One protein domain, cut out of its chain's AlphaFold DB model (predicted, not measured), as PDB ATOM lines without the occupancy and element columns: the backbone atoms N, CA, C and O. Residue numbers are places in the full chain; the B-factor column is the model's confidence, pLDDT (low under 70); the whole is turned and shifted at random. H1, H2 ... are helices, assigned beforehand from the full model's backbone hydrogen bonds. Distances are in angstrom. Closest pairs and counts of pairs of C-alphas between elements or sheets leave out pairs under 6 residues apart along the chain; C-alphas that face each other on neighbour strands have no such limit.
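What this domain is: This is residues 490 to 503 and 556 to 647 of the 973 residues of an uncharacterized protein of Eucalyptus grandis (UniProt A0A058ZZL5). Three helices, H3, H4 and H6, pack as a bundle with their centres in a triangle; short H5 lies at one end, short H1 lies crosswise beside H4 and H6, and tiny H2 lies near the beginning of H3. A long loop, residues 598 to 611, returns from the end of H3 to the beginning of H4. The 106 printed residues include six named helices, H1 to H6 in chain order, and no named strand: all helix, with 59 residues in helices. The whole is compact, with a radius of gyration of the C-alphas of 12.8 A and spans of 38 by 30 by 29 A.

Where its parts are: H1 is residues 497 to 502, beginning at C-alpha 497 (2.974, 82.169, 163.813). H2 is residues 572 to 575. H3, residues 579 to 597, is 27.3 A long. H4, residues 612 to 622, is 15.3 A long. H5 is residues 626 to 631. H6, residues 633 to 645, is 18.3 A long and ends at C-alpha 645 (5.884, 81.046, 150.628).

How they stand to each other: H4 and H6 touch, closest at the C-alphas of Lys 612 and Val 643, 5.4 A apart, at a shallow tilt of 20 degrees, opposite ways. With residues 587 to 594 alone, H3 touches H4, closest at the C-alphas of Lys 587 and Leu 615, 6.6 A apart, at a shallow tilt of 28 degrees, the same way. H2 and H4 are apart. Every O i to N i+4 pair is within hydrogen-bond range in H1, H3, H5 and H6; H4 has 5 of 7, and H2 is too short for one.

The domain as a whole: Residues 504 to 555 are not printed; C-alphas 503 and 556 are 15.2 A apart across the cut. The link from H3 to H4 is long. Residues 502 to 503, 556 to 557, 561 to 562 and 602 to 609 have pLDDT under 70.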
ATOM      1  N   PRO A 490     -11.577  74.974 153.016       87.31
ATOM      2  CA  PRO A 490     -11.766  76.333 153.522       87.31
ATOM      3  C   PRO A 490     -10.710  77.349 153.083       87.31
ATOM      4  O   PRO A 490      -9.510  77.084 153.103       87.31
ATOM      5  N   LEU A 491     -11.152  78.573 152.791       86.62
ATOM      6  CA  LEU A 491     -10.309  79.733 152.472       86.62
ATOM      7  C   LEU A 491      -9.461  80.198 153.673       86.62
ATOM      8  O   LEU A 491      -8.598  81.067 153.535       86.62
ATOM      9  N   ASP A 492      -9.712  79.643 154.858       83.81
ATOM     10  CA  ASP A 492      -9.013  79.917 156.110       83.81
ATOM     11  C   ASP A 492      -7.594  79.314 156.117       83.81
ATOM     12  O   ASP A 492      -7.323  78.293 156.753       83.81
ATOM     13  N   ALA A 493      -6.671  79.957 155.401       84.62
ATOM     14  CA  ALA A 493      -5.249  79.621 155.413       84.62
ATOM     15  C   ALA A 493      -4.618  79.908 156.790       84.62
ATOM     16  O   ALA A 493      -4.598  81.053 157.256       84.62
ATOM     17  N   GLN A 494      -4.081  78.867 157.427       84.50
ATOM     18  CA  GLN A 494      -3.509  78.898 158.769       84.50
ATOM     19  C   GLN A 494      -2.019  79.261 158.736       84.50
ATOM     20  O   GLN A 494      -1.165  78.505 158.270       84.50
ATOM     21  N   ILE A 495      -1.683  80.425 159.287       85.44
ATOM     22  CA  ILE A 495      -0.304  80.905 159.402       85.44
ATOM     23  C   ILE A 495       0.274  80.417 160.728       85.44
ATOM     24  O   ILE A 495      -0.135  80.896 161.785       85.44
ATOM     25  N   ARG A 496       1.276  79.535 160.699       81.00
ATOM     26  CA  ARG A 496       1.920  78.992 161.910       81.00
ATOM     27  C   ARG A 496       2.849  80.006 162.596       81.00
ATOM     28  O   ARG A 496       4.070  79.850 162.643       81.00
ATOM     29  N   LEU A 497       2.264  81.073 163.143       76.38
ATOM     30  CA  LEU A 497       2.974  82.169 163.813       76.38
ATOM     31  C   LEU A 497       3.867  81.664 164.952       76.38
ATOM     32  O   LEU A 497       4.980  82.158 165.113       76.38
ATOM     33  N   ALA A 498       3.402  80.667 165.712       71.62
ATOM     34  CA  ALA A 498       4.170  80.075 166.803       71.62
ATOM     35  C   ALA A 498       5.510  79.477 166.330       71.62
ATOM     36  O   ALA A 498       6.532  79.719 166.964       71.62
ATOM     37  N   GLU A 499       5.538  78.757 165.203       74.31
ATOM     38  CA  GLU A 499       6.777  78.195 164.642       74.31
ATOM     39  C   GLU A 499       7.720  79.315 164.171       74.31
ATOM     40  O   GLU A 499       8.872  79.395 164.601       74.31
ATOM     41  N   ILE A 500       7.200  80.242 163.359       74.50
ATOM     42  CA  ILE A 500       7.963  81.340 162.738       74.50
ATOM     43  C   ILE A 500       8.595  82.264 163.792       74.50
ATOM     44  O   ILE A 500       9.726  82.730 163.628       74.50
ATOM     45  N   LEU A 501       7.901  82.524 164.902       71.44
ATOM     46  CA  LEU A 501       8.433  83.336 165.997       71.44
ATOM     47  C   LEU A 501       9.451  82.570 166.864       71.44
ATOM     48  O   LEU A 501      10.386  83.193 167.370       71.44
ATOM     49  N   ASN A 502       9.337  81.241 166.967       65.75
ATOM     50  CA  ASN A 502      10.166  80.408 167.845       65.75
ATOM     51  C   ASN A 502      11.384  79.736 167.165       65.75
ATOM     52  O   ASN A 502      12.206  79.174 167.888       65.75
ATOM     53  N   GLU A 503      11.549  79.824 165.831       55.34
ATOM     54  CA  GLU A 503      12.601  79.144 165.023       55.34
ATOM     55  C   GLU A 503      14.043  79.163 165.604       55.34
ATOM     56  O   GLU A 503      14.827  78.273 165.288       55.34
ATOM     57  N   ASN A 556      -2.508  79.817 165.379       67.94
ATOM     58  CA  ASN A 556      -2.571  80.039 163.944       67.94
ATOM     59  C   ASN A 556      -3.123  81.443 163.638       67.94
ATOM     60  O   ASN A 556      -4.164  81.851 164.153       67.94
ATOM     61  N   GLY A 557      -2.406  82.191 162.801       69.50
ATOM     62  CA  GLY A 557      -2.854  83.462 162.231       69.50
ATOM     63  C   GLY A 557      -3.651  83.271 160.939       69.50
ATOM     64  O   GLY A 557      -3.676  82.181 160.373       69.50
ATOM     65  N   SER A 558      -4.252  84.355 160.451       79.62
ATOM     66  CA  SER A 558      -5.032  84.406 159.207       79.62
ATOM     67  C   SER A 558      -4.442  85.420 158.222       79.62
ATOM     68  O   SER A 558      -3.822  86.409 158.624       79.62
ATOM     69  N   LEU A 559      -4.648  85.190 156.922       79.62
ATOM     70  CA  LEU A 559      -4.285  86.134 155.855       79.62
ATOM     71  C   LEU A 559      -5.133  87.413 155.877       79.62
ATOM     72  O   LEU A 559      -4.723  88.436 155.325       79.62
ATOM     73  N   VAL A 560      -6.316  87.370 156.493       73.88
ATOM     74  CA  VAL A 560      -7.247  88.498 156.476       73.88
ATOM     75  C   VAL A 560      -6.786  89.595 157.432       73.88
ATOM     76  O   VAL A 560      -6.533  89.360 158.615       73.88
ATOM     77  N   SER A 561      -6.749  90.836 156.943       69.56
ATOM     78  CA  SER A 561      -6.599  92.006 157.801       69.56
ATOM     79  C   SER A 561      -7.438  93.191 157.340       69.56
ATOM     80  O   SER A 561      -7.464  93.546 156.166       69.56
ATOM     81  N   ILE A 562      -8.062  93.838 158.327       69.06
ATOM     82  CA  ILE A 562      -8.789  95.111 158.211       69.06
ATOM     83  C   ILE A 562      -7.795  96.302 158.178       69.06
ATOM     84  O   ILE A 562      -8.171  97.449 157.949       69.06
ATOM     85  N   GLU A 563      -6.501  96.061 158.427       76.88
ATOM     86  CA  GLU A 563      -5.463  97.092 158.370       76.88
ATOM     87  C   GLU A 563      -5.163  97.505 156.918       76.88
ATOM     88  O   GLU A 563      -5.045  96.675 156.013       76.88
ATOM     89  N   THR A 564      -4.998  98.813 156.701       78.50
ATOM     90  CA  THR A 564      -4.750  99.394 155.377       78.50
ATOM     91  C   THR A 564      -3.417 100.139 155.320       78.50
ATOM     92  O   THR A 564      -3.004 100.823 156.261       78.50
ATOM     93  N   PHE A 565      -2.753 100.073 154.167       71.31
ATOM     94  CA  PHE A 565      -1.615 100.914 153.825       71.31
ATOM     95  C   PHE A 565      -2.039 101.953 152.788       71.31
ATOM     96  O   PHE A 565      -2.450 101.611 151.684       71.31
ATOM     97  N   ARG A 566      -1.920 103.245 153.129       73.69
ATOM     98  CA  ARG A 566      -2.364 104.368 152.271       73.69
ATOM     99  C   ARG A 566      -3.833 104.237 151.817       73.69
ATOM    100  O   ARG A 566      -4.159 104.592 150.690       73.69
ATOM    101  N   SER A 567      -4.691 103.745 152.713       77.81
ATOM    102  CA  SER A 567      -6.116 103.453 152.486       77.81
ATOM    103  C   SER A 567      -6.437 102.252 151.583       77.81
ATOM    104  O   SER A 567      -7.613 101.981 151.375       77.81
ATOM    105  N   THR A 568      -5.442 101.489 151.119       76.62
ATOM    106  CA  THR A 568      -5.649 100.180 150.469       76.62
ATOM    107  C   THR A 568      -5.436  99.055 151.494       76.62
ATOM    108  O   THR A 568      -4.386  99.049 152.145       76.62
ATOM    109  N   PRO A 569      -6.381  98.115 151.685       84.00
ATOM    110  CA  PRO A 569      -6.158  96.854 152.400       84.00
ATOM    111  C   PRO A 569      -4.836  96.172 152.025       84.00
ATOM    112  O   PRO A 569      -4.456  96.126 150.854       84.00
ATOM    113  N   PHE A 570      -4.123  95.625 153.016       86.94
ATOM    114  CA  PHE A 570      -2.826  94.988 152.751       86.94
ATOM    115  C   PHE A 570      -2.925  93.800 151.776       86.94
ATOM    116  O   PHE A 570      -2.020  93.630 150.964       86.94
ATOM    117  N   LEU A 571      -4.001  93.002 151.835       86.75
ATOM    118  CA  LEU A 571      -4.192  91.827 150.972       86.75
ATOM    119  C   LEU A 571      -4.416  92.221 149.500       86.75
ATOM    120  O   LEU A 571      -3.709  91.723 148.627       86.75
ATOM    121  N   GLU A 572      -5.310  93.180 149.235       87.44
ATOM    122  CA  GLU A 572      -5.540  93.766 147.899       87.44
ATOM    123  C   GLU A 572      -4.225  94.217 147.249       87.44
ATOM    124  O   GLU A 572      -3.890  93.810 146.138       87.44
ATOM    125  N   ALA A 573      -3.414  94.979 147.990       87.12
ATOM    126  CA  ALA A 573      -2.142  95.505 147.503       87.12
ATOM    127  C   ALA A 573      -1.063  94.433 147.213       87.12
ATOM    128  O   ALA A 573      -0.007  94.783 146.671       87.12
ATOM    129  N   LEU A 574      -1.305  93.161 147.562       88.62
ATOM    130  CA  LEU A 574      -0.436  92.010 147.283       88.62
ATOM    131  C   LEU A 574      -0.986  91.071 146.201       88.62
ATOM    132  O   LEU A 574      -0.179  90.516 145.457       88.62
ATOM    133  N   LEU A 575      -2.309  90.908 146.085       86.81
ATOM    134  CA  LEU A 575      -2.934  90.099 145.025       86.81
ATOM    135  C   LEU A 575      -2.580  90.649 143.631       86.81
ATOM    136  O   LEU A 575      -2.204  89.894 142.741       86.81
ATOM    137  N   ASP A 576      -2.544  91.975 143.485       82.88
ATOM    138  CA  ASP A 576      -2.139  92.673 142.255       82.88
ATOM    139  C   ASP A 576      -0.625  92.578 141.930       82.88
ATOM    140  O   ASP A 576      -0.115  93.336 141.095       82.88
ATOM    141  N   ARG A 577       0.161  91.722 142.606       87.25
ATOM    142  CA  ARG A 577       1.635  91.749 142.536       87.25
ATOM    143  C   ARG A 577       2.280  90.419 142.169       87.25
ATOM    144  O   ARG A 577       1.936  89.347 142.659       87.25
ATOM    145  N   ARG A 578       3.329  90.538 141.349       90.00
ATOM    146  CA  ARG A 578       4.298  89.468 141.105       90.00
ATOM    147  C   ARG A 578       5.099  89.184 142.372       90.00
ATOM    148  O   ARG A 578       5.286  90.083 143.202       90.00
ATOM    149  N   THR A 579       5.629  87.969 142.510       88.75
ATOM    150  CA  THR A 579       6.321  87.504 143.731       88.75
ATOM    151  C   THR A 579       7.428  88.472 144.160       88.75
ATOM    152  O   THR A 579       7.564  88.817 145.333       88.75
ATOM    153  N   LYS A 580       8.191  88.990 143.189       89.12
ATOM    154  CA  LYS A 580       9.314  89.920 143.404       89.12
ATOM    155  C   LYS A 580       8.887  91.314 143.862       89.12
ATOM    156  O   LYS A 580       9.599  91.934 144.656       89.12
ATOM    157  N   ASP A 581       7.727  91.786 143.421       90.62
ATOM    158  CA  ASP A 581       7.219  93.110 143.778       90.62
ATOM    159  C   ASP A 581       6.527  93.092 145.140       90.62
ATOM    160  O   ASP A 581       6.801  93.960 145.971       90.62
ATOM    161  N   GLY A 582       5.693  92.080 145.406       91.19
ATOM    162  CA  GLY A 582       4.973  91.937 146.673       91.19
ATOM    163  C   GLY A 582       5.905  91.682 147.864       91.19
ATOM    164  O   GLY A 582       5.812  92.369 148.879       91.19
ATOM    165  N   THR A 583       6.899  90.798 147.724       91.88
ATOM    166  CA  THR A 583       7.926  90.568 148.765       91.88
ATOM    167  C   THR A 583       8.737  91.836 149.065       91.88
ATOM    168  O   THR A 583       8.980  92.184 150.224       91.88
ATOM    169  N   THR A 584       9.093  92.594 148.023       91.69
ATOM    170  CA  THR A 584       9.771  93.894 148.144       91.69
ATOM    171  C   THR A 584       8.866  94.964 148.772       91.69
ATOM    172  O   THR A 584       9.354  95.843 149.487       91.69
ATOM    173  N   LEU A 585       7.553  94.912 148.535       91.88
ATOM    174  CA  LEU A 585       6.556  95.799 149.136       91.88
ATOM    175  C   LEU A 585       6.384  95.516 150.638       91.88
ATOM    176  O   LEU A 585       6.445  96.452 151.434       91.88
ATOM    177  N   ILE A 586       6.316  94.245 151.041       92.38
ATOM    178  CA  ILE A 586       6.272  93.827 152.453       92.38
ATOM    179  C   ILE A 586       7.548  94.246 153.195       92.38
ATOM    180  O   ILE A 586       7.462  94.837 154.272       92.38
ATOM    181  N   LYS A 587       8.734  94.057 152.596       91.94
ATOM    182  CA  LYS A 587      10.012  94.569 153.135       91.94
ATOM    183  C   LYS A 587       9.959  96.083 153.386       91.94
ATOM    184  O   LYS A 587      10.380  96.535 154.449       91.94
ATOM    185  N   LYS A 588       9.383  96.869 152.464       91.38
ATOM    186  CA  LYS A 588       9.182  98.326 152.634       91.38
ATOM    187  C   LYS A 588       8.172  98.661 153.741       91.38
ATOM    188  O   LYS A 588       8.399  99.612 154.487       91.38
ATOM    189  N   TRP A 589       7.080  97.905 153.870       91.81
ATOM    190  CA  TRP A 589       6.091  98.097 154.937       91.81
ATOM    191  C   TRP A 589       6.677  97.813 156.322       91.81
ATOM    192  O   TRP A 589       6.570  98.660 157.204       91.81
ATOM    193  N   LEU A 590       7.378  96.688 156.493       91.44
ATOM    194  CA  LEU A 590       8.063  96.345 157.743       91.44
ATOM    195  C   LEU A 590       9.128  97.398 158.110       91.44
ATOM    196  O   LEU A 590       9.226  97.785 159.272       91.44
ATOM    197  N   GLN A 591       9.886  97.913 157.129       90.00
ATOM    198  CA  GLN A 591      10.844  99.011 157.343       90.00
ATOM    199  C   GLN A 591      10.153 100.290 157.839       90.00
ATOM    200  O   GLN A 591      10.642 100.933 158.768       90.00
ATOM    201  N   GLU A 592       9.013 100.659 157.253       90.00
ATOM    202  CA  GLU A 592       8.246 101.843 157.649       90.00
ATOM    203  C   GLU A 592       7.579 101.680 159.029       90.00
ATOM    204  O   GLU A 592       7.564 102.644 159.794       90.00
ATOM    205  N   SER A 593       7.098 100.486 159.399       89.69
ATOM    206  CA  SER A 593       6.597 100.208 160.757       89.69
ATOM    207  C   SER A 593       7.706 100.274 161.811       89.69
ATOM    208  O   SER A 593       7.573 101.025 162.775       89.69
ATOM    209  N   LEU A 594       8.846  99.602 161.597       90.25
ATOM    210  CA  LEU A 594      10.008  99.695 162.498       90.25
ATOM    211  C   LEU A 594      10.463 101.153 162.690       90.25
ATOM    212  O   LEU A 594      10.722 101.587 163.813       90.25
ATOM    213  N   ARG A 595      10.483 101.944 161.606       88.38
ATOM    214  CA  ARG A 595      10.820 103.376 161.636       88.38
ATOM    215  C   ARG A 595       9.784 104.224 162.388       88.38
ATOM    216  O   ARG A 595      10.164 105.207 163.017       88.38
ATOM    217  N   ARG A 596       8.492 103.884 162.331       86.81
ATOM    218  CA  ARG A 596       7.425 104.570 163.093       86.81
ATOM    219  C   ARG A 596       7.516 104.310 164.591       86.81
ATOM    220  O   ARG A 596       7.171 105.194 165.371       86.81
ATOM    221  N   GLU A 597       7.981 103.128 164.977       85.69
ATOM    222  CA  GLU A 597       8.081 102.708 166.380       85.69
ATOM    223  C   GLU A 597       9.486 102.899 166.973       85.69
ATOM    224  O   GLU A 597       9.682 102.723 168.171       85.69
ATOM    225  N   ASN A 598      10.439 103.384 166.166       82.94
ATOM    226  CA  ASN A 598      11.843 103.634 166.524       82.94
ATOM    227  C   ASN A 598      12.614 102.364 166.942       82.94
ATOM    228  O   ASN A 598      13.584 102.438 167.697       82.94
ATOM    229  N   ILE A 599      12.203 101.204 166.425       83.81
ATOM    230  CA  ILE A 599      12.841  99.912 166.693       83.81
ATOM    231  C   ILE A 599      14.035  99.747 165.744       83.81
ATOM    232  O   ILE A 599      13.880  99.733 164.521       83.81
ATOM    233  N   SER A 600      15.240  99.615 166.300       75.62
ATOM    234  CA  SER A 600      16.467  99.372 165.538       75.62
ATOM    235  C   SER A 600      16.715  97.872 165.348       75.62
ATOM    236  O   SER A 600      16.649  97.086 166.289       75.62
ATOM    237  N   VAL A 601      17.033  97.462 164.116       74.56
ATOM    238  CA  VAL A 601      17.329  96.060 163.773       74.56
ATOM    239  C   VAL A 601      18.588  96.010 162.913       74.56
ATOM    240  O   VAL A 601      18.674  96.700 161.898       74.56
ATOM    241  N   ASN A 602      19.558  95.173 163.287       62.25
ATOM    242  CA  ASN A 602      20.839  95.017 162.582       62.25
ATOM    243  C   ASN A 602      20.724  94.171 161.292       62.25
ATOM    244  O   ASN A 602      21.506  93.248 161.061       62.25
ATOM    245  N   VAL A 603      19.759  94.490 160.424       62.53
ATOM    246  CA  VAL A 603      19.683  93.927 159.067       62.53
ATOM    247  C   VAL A 603      20.613  94.725 158.153       62.53
ATOM    248  O   VAL A 603      20.521  95.949 158.071       62.53
ATOM    249  N   LYS A 604      21.497  94.045 157.412       59.28
ATOM    250  CA  LYS A 604      22.268  94.686 156.334       59.28
ATOM    251  C   LYS A 604      21.310  95.038 155.195       59.28
ATOM    252  O   LYS A 604      21.025  94.180 154.368       59.28
ATOM    253  N   ILE A 605      20.818  96.279 155.163       59.28
ATOM    254  CA  ILE A 605      19.853  96.757 154.161       59.28
ATOM    255  C   ILE A 605      20.475  96.671 152.761       59.28
ATOM    256  O   ILE A 605      21.196  97.568 152.324       59.28
ATOM    257  N   ARG A 606      20.191  95.579 152.047       61.56
ATOM    258  CA  ARG A 606      20.579  95.398 150.648       61.56
ATOM    259  C   ARG A 606      19.457  95.887 149.727       61.56
ATOM    260  O   ARG A 606      18.301  95.487 149.925       61.56
ATOM    261  N   PRO A 607      19.762  96.715 148.709       54.09
ATOM    262  CA  PRO A 607      18.834  96.955 147.613       54.09
ATOM    263  C   PRO A 607      18.694  95.657 146.808       54.09
ATOM    264  O   PRO A 607      19.678  95.129 146.295       54.09
ATOM    265  N   GLY A 608      17.479  95.114 146.752       63.75
ATOM    266  CA  GLY A 608      17.200  93.819 146.136       63.75
ATOM    267  C   GLY A 608      15.998  93.107 146.760       63.75
ATOM    268  O   GLY A 608      15.421  93.585 147.745       63.75
ATOM    269  N   TYR A 609      15.658  91.966 146.157       65.31
ATOM    270  CA  TYR A 609      14.596  91.040 146.562       65.31
ATOM    271  C   TYR A 609      14.669  90.683 148.053       65.31
ATOM    272  O   TYR A 609      15.761  90.524 148.599       65.31
ATOM    273  N   ALA A 610      13.514  90.560 148.708       78.38
ATOM    274  CA  ALA A 610      13.434  90.233 150.127       78.38
ATOM    275  C   ALA A 610      13.512  88.716 150.352       78.38
ATOM    276  O   ALA A 610      12.718  87.964 149.796       78.38
ATOM    277  N   THR A 611      14.442  88.258 151.189       83.94
ATOM    278  CA  THR A 611      14.595  86.834 151.544       83.94
ATOM    279  C   THR A 611      14.005  86.527 152.923       83.94
ATOM    280  O   THR A 611      13.906  87.423 153.765       83.94
ATOM    281  N   LYS A 612      13.705  85.247 153.219       85.44
ATOM    282  CA  LYS A 612      13.326  84.779 154.576       85.44
ATOM    283  C   LYS A 612      14.285  85.317 155.655       85.44
ATOM    284  O   LYS A 612      13.839  85.823 156.677       85.44
ATOM    285  N   SER A 613      15.590  85.331 155.374       83.12
ATOM    286  CA  SER A 613      16.639  85.866 156.260       83.12
ATOM    287  C   SER A 613      16.656  87.393 156.457       83.12
ATOM    288  O   SER A 613      17.277  87.858 157.410       83.12
ATOM    289  N   GLU A 614      16.004  88.181 155.598       85.94
ATOM    290  CA  GLU A 614      15.826  89.629 155.798       85.94
ATOM    291  C   GLU A 614      14.483  89.959 156.463       85.94
ATOM    292  O   GLU A 614      14.424  90.864 157.292       85.94
ATOM    293  N   LEU A 615      13.417  89.219 156.131       89.06
ATOM    294  CA  LEU A 615      12.073  89.435 156.676       89.06
ATOM    295  C   LEU A 615      11.945  88.942 158.126       89.06
ATOM    296  O   LEU A 615      11.409  89.657 158.973       89.06
ATOM    297  N   LEU A 616      12.464  87.751 158.437       88.75
ATOM    298  CA  LEU A 616      12.288  87.109 159.744       88.75
ATOM    299  C   LEU A 616      12.811  87.949 160.932       88.75
ATOM    300  O   LEU A 616      12.071  88.083 161.909       88.75
ATOM    301  N   PRO A 617      14.000  88.595 160.880       88.12
ATOM    302  CA  PRO A 617      14.455  89.470 161.966       88.12
ATOM    303  C   PRO A 617      13.565  90.703 162.164       88.12
ATOM    304  O   PRO A 617      13.446  91.205 163.278       88.12
ATOM    305  N   MET A 618      12.930  91.197 161.097       89.19
ATOM    306  CA  MET A 618      12.036  92.356 161.150       89.19
ATOM    307  C   MET A 618      10.676  91.994 161.757       89.19
ATOM    308  O   MET A 618      10.152  92.753 162.570       89.19
ATOM    309  N   ILE A 619      10.146  90.815 161.416       88.69
ATOM    310  CA  ILE A 619       8.949  90.234 162.041       88.69
ATOM    311  C   ILE A 619       9.203  90.034 163.542       88.69
ATOM    312  O   ILE A 619       8.453  90.561 164.362       88.69
ATOM    313  N   LYS A 620      10.306  89.357 163.900       87.00
ATOM    314  CA  LYS A 620      10.692  89.090 165.296       87.00
ATOM    315  C   LYS A 620      10.924  90.373 166.106       87.00
ATOM    316  O   LYS A 620      10.584  90.416 167.283       87.00
ATOM    317  N   ALA A 621      11.446  91.439 165.493       86.31
ATOM    318  CA  ALA A 621      11.583  92.742 166.147       86.31
ATOM    319  C   ALA A 621      10.228  93.433 166.402       86.31
ATOM    320  O   ALA A 621      10.024  93.999 167.473       86.31
ATOM    321  N   LEU A 622       9.271  93.352 165.467       85.31
ATOM    322  CA  LEU A 622       7.919  93.888 165.673       85.31
ATOM    323  C   LEU A 622       7.083  93.049 166.660       85.31
ATOM    324  O   LEU A 622       6.177  93.593 167.289       85.31
ATOM    325  N   SER A 623       7.379  91.761 166.856       83.88
ATOM    326  CA  SER A 623       6.680  90.914 167.836       83.88
ATOM    327  C   SER A 623       7.228  90.998 169.270       83.88
ATOM    328  O   SER A 623       6.639  90.402 170.166       83.88
ATOM    329  N   GLN A 624       8.334  91.715 169.518       81.44
ATOM    330  CA  GLN A 624       8.974  91.801 170.846       81.44
ATOM    331  C   GLN A 624       8.174  92.575 171.904       81.44
ATOM    332  O   GLN A 624       8.461  92.441 173.092       81.44
ATOM    333  N   SER A 625       7.192  93.391 171.511       78.62
ATOM    334  CA  SER A 625       6.325  94.097 172.462       78.62
ATOM    335  C   SER A 625       4.853  93.921 172.117       78.62
ATOM    336  O   SER A 625       4.451  94.117 170.969       78.62
ATOM    337  N   ASP A 626       4.042  93.621 173.136       76.88
ATOM    338  CA  ASP A 626       2.588  93.443 173.033       76.88
ATOM    339  C   ASP A 626       1.921  94.612 172.267       76.88
ATOM    340  O   ASP A 626       1.034  94.403 171.441       76.88
ATOM    341  N   SER A 627       2.389  95.849 172.474       81.06
ATOM    342  CA  SER A 627       1.865  97.058 171.821       81.06
ATOM    343  C   SER A 627       2.225  97.210 170.338       81.06
ATOM    344  O   SER A 627       1.414  97.754 169.588       81.06
ATOM    345  N   SER A 628       3.408  96.748 169.913       83.38
ATOM    346  CA  SER A 628       3.798  96.693 168.493       83.38
ATOM    347  C   SER A 628       3.065  95.550 167.792       83.38
ATOM    348  O   SER A 628       2.484  95.738 166.720       83.38
ATOM    349  N   LEU A 629       3.019  94.382 168.442       81.94
ATOM    350  CA  LEU A 629       2.362  93.178 167.941       81.94
ATOM    351  C   LEU A 629       0.876  93.430 167.652       81.94
ATOM    352  O   LEU A 629       0.421  93.150 166.549       81.94
ATOM    353  N   ILE A 630       0.137  94.037 168.589       81.56
ATOM    354  CA  ILE A 630      -1.282  94.388 168.398       81.56
ATOM    355  C   ILE A 630      -1.476  95.426 167.278       81.56
ATOM    356  O   ILE A 630      -2.485  95.376 166.575       81.56
ATOM    357  N   ARG A 631      -0.534  96.365 167.101       83.44
ATOM    358  CA  ARG A 631      -0.637  97.467 166.127       83.44
ATOM    359  C   ARG A 631      -0.318  97.054 164.690       83.44
ATOM    360  O   ARG A 631      -0.865  97.650 163.769       83.44
ATOM    361  N   ASN A 632       0.564  96.073 164.512       85.50
ATOM    362  CA  ASN A 632       1.050  95.621 163.205       85.50
ATOM    363  C   ASN A 632       0.615  94.180 162.887       85.50
ATOM    364  O   ASN A 632       1.206  93.555 162.010       85.50
ATOM    365  N   LYS A 633      -0.365  93.613 163.608       84.50
ATOM    366  CA  LYS A 633      -0.736  92.187 163.519       84.50
ATOM    367  C   LYS A 633      -1.094  91.737 162.097       84.50
ATOM    368  O   LYS A 633      -0.755  90.615 161.727       84.50
ATOM    369  N   GLY A 634      -1.737  92.575 161.281       84.19
ATOM    370  CA  GLY A 634      -2.036  92.275 159.879       84.19
ATOM    371  C   GLY A 634      -0.775  92.175 159.032       84.19
ATOM    372  O   GLY A 634      -0.554  91.173 158.354       84.19
ATOM    373  N   LEU A 635       0.097  93.179 159.135       89.31
ATOM    374  CA  LEU A 635       1.393  93.187 158.454       89.31
ATOM    375  C   LEU A 635       2.304  92.032 158.910       89.31
ATOM    376  O   LEU A 635       2.968  91.418 158.081       89.31
ATOM    377  N   ILE A 636       2.324  91.715 160.208       88.44
ATOM    378  CA  ILE A 636       3.086  90.600 160.790       88.44
ATOM    379  C   ILE A 636       2.590  89.261 160.233       88.44
ATOM    380  O   ILE A 636       3.411  88.448 159.815       88.44
ATOM    381  N   GLN A 637       1.273  89.048 160.166       88.81
ATOM    382  CA  GLN A 637       0.682  87.838 159.589       88.81
ATOM    383  C   GLN A 637       1.002  87.704 158.097       88.81
ATOM    384  O   GLN A 637       1.567  86.692 157.691       88.81
ATOM    385  N   LEU A 638       0.758  88.735 157.283       89.50
ATOM    386  CA  LEU A 638       1.061  88.692 155.846       89.50
ATOM    387  C   LEU A 638       2.565  88.539 155.555       89.50
ATOM    388  O   LEU A 638       2.949  87.861 154.599       89.50
ATOM    389  N   ALA A 639       3.433  89.101 156.400       91.44
ATOM    390  CA  ALA A 639       4.874  88.881 156.321       91.44
ATOM    391  C   ALA A 639       5.282  87.451 156.722       91.44
ATOM    392  O   ALA A 639       6.161  86.879 156.082       91.44
ATOM    393  N   ALA A 640       4.639  86.857 157.731       90.31
ATOM    394  CA  ALA A 640       4.858  85.470 158.141       90.31
ATOM    395  C   ALA A 640       4.365  84.468 157.076       90.31
ATOM    396  O   ALA A 640       5.100  83.553 156.714       90.31
ATOM    397  N   ALA A 641       3.189  84.703 156.490       90.69
ATOM    398  CA  ALA A 641       2.682  83.973 155.327       90.69
ATOM    399  C   ALA A 641       3.645  84.050 154.131       90.69
ATOM    400  O   ALA A 641       3.982  83.042 153.516       90.69
ATOM    401  N   THR A 642       4.173  85.245 153.852       92.19
ATOM    402  CA  THR A 642       5.202  85.438 152.819       92.19
ATOM    403  C   THR A 642       6.502  84.704 153.158       92.19
ATOM    404  O   THR A 642       7.163  84.191 152.265       92.19
ATOM    405  N   VAL A 643       6.883  84.608 154.435       91.38
ATOM    406  CA  VAL A 643       8.051  83.825 154.870       91.38
ATOM    407  C   VAL A 643       7.857  82.319 154.645       91.38
ATOM    408  O   VAL A 643       8.835  81.665 154.287       91.38
ATOM    409  N   ALA A 644       6.637  81.785 154.776       88.75
ATOM    410  CA  ALA A 644       6.319  80.398 154.414       88.75
ATOM    411  C   ALA A 644       6.401  80.170 152.891       88.75
ATOM    412  O   ALA A 644       7.110  79.271 152.438       88.75
ATOM    413  N   ALA A 645       5.800  81.060 152.095       89.00
ATOM    414  CA  ALA A 645       5.884  81.046 150.628       89.00
ATOM    415  C   ALA A 645       7.318  81.213 150.075       89.00
ATOM    416  O   ALA A 645       7.594  80.870 148.926       89.00
ATOM    417  N   LEU A 646       8.232  81.751 150.892       88.31
ATOM    418  CA  LEU A 646       9.660  81.907 150.602       88.31
ATOM    419  C   LEU A 646      10.552  80.848 151.262       88.31
ATOM    420  O   LEU A 646      11.782  80.997 151.234       88.31
ATOM    421  N   ASP A 647       9.991  79.799 151.867       87.62
ATOM    422  CA  ASP A 647      10.818  78.699 152.347       87.62
ATOM    423  C   ASP A 647      11.418  77.901 151.175       87.62
ATOM    424  O   ASP A 647      10.872  77.839 150.068       87.62
TER     425      ASP A 647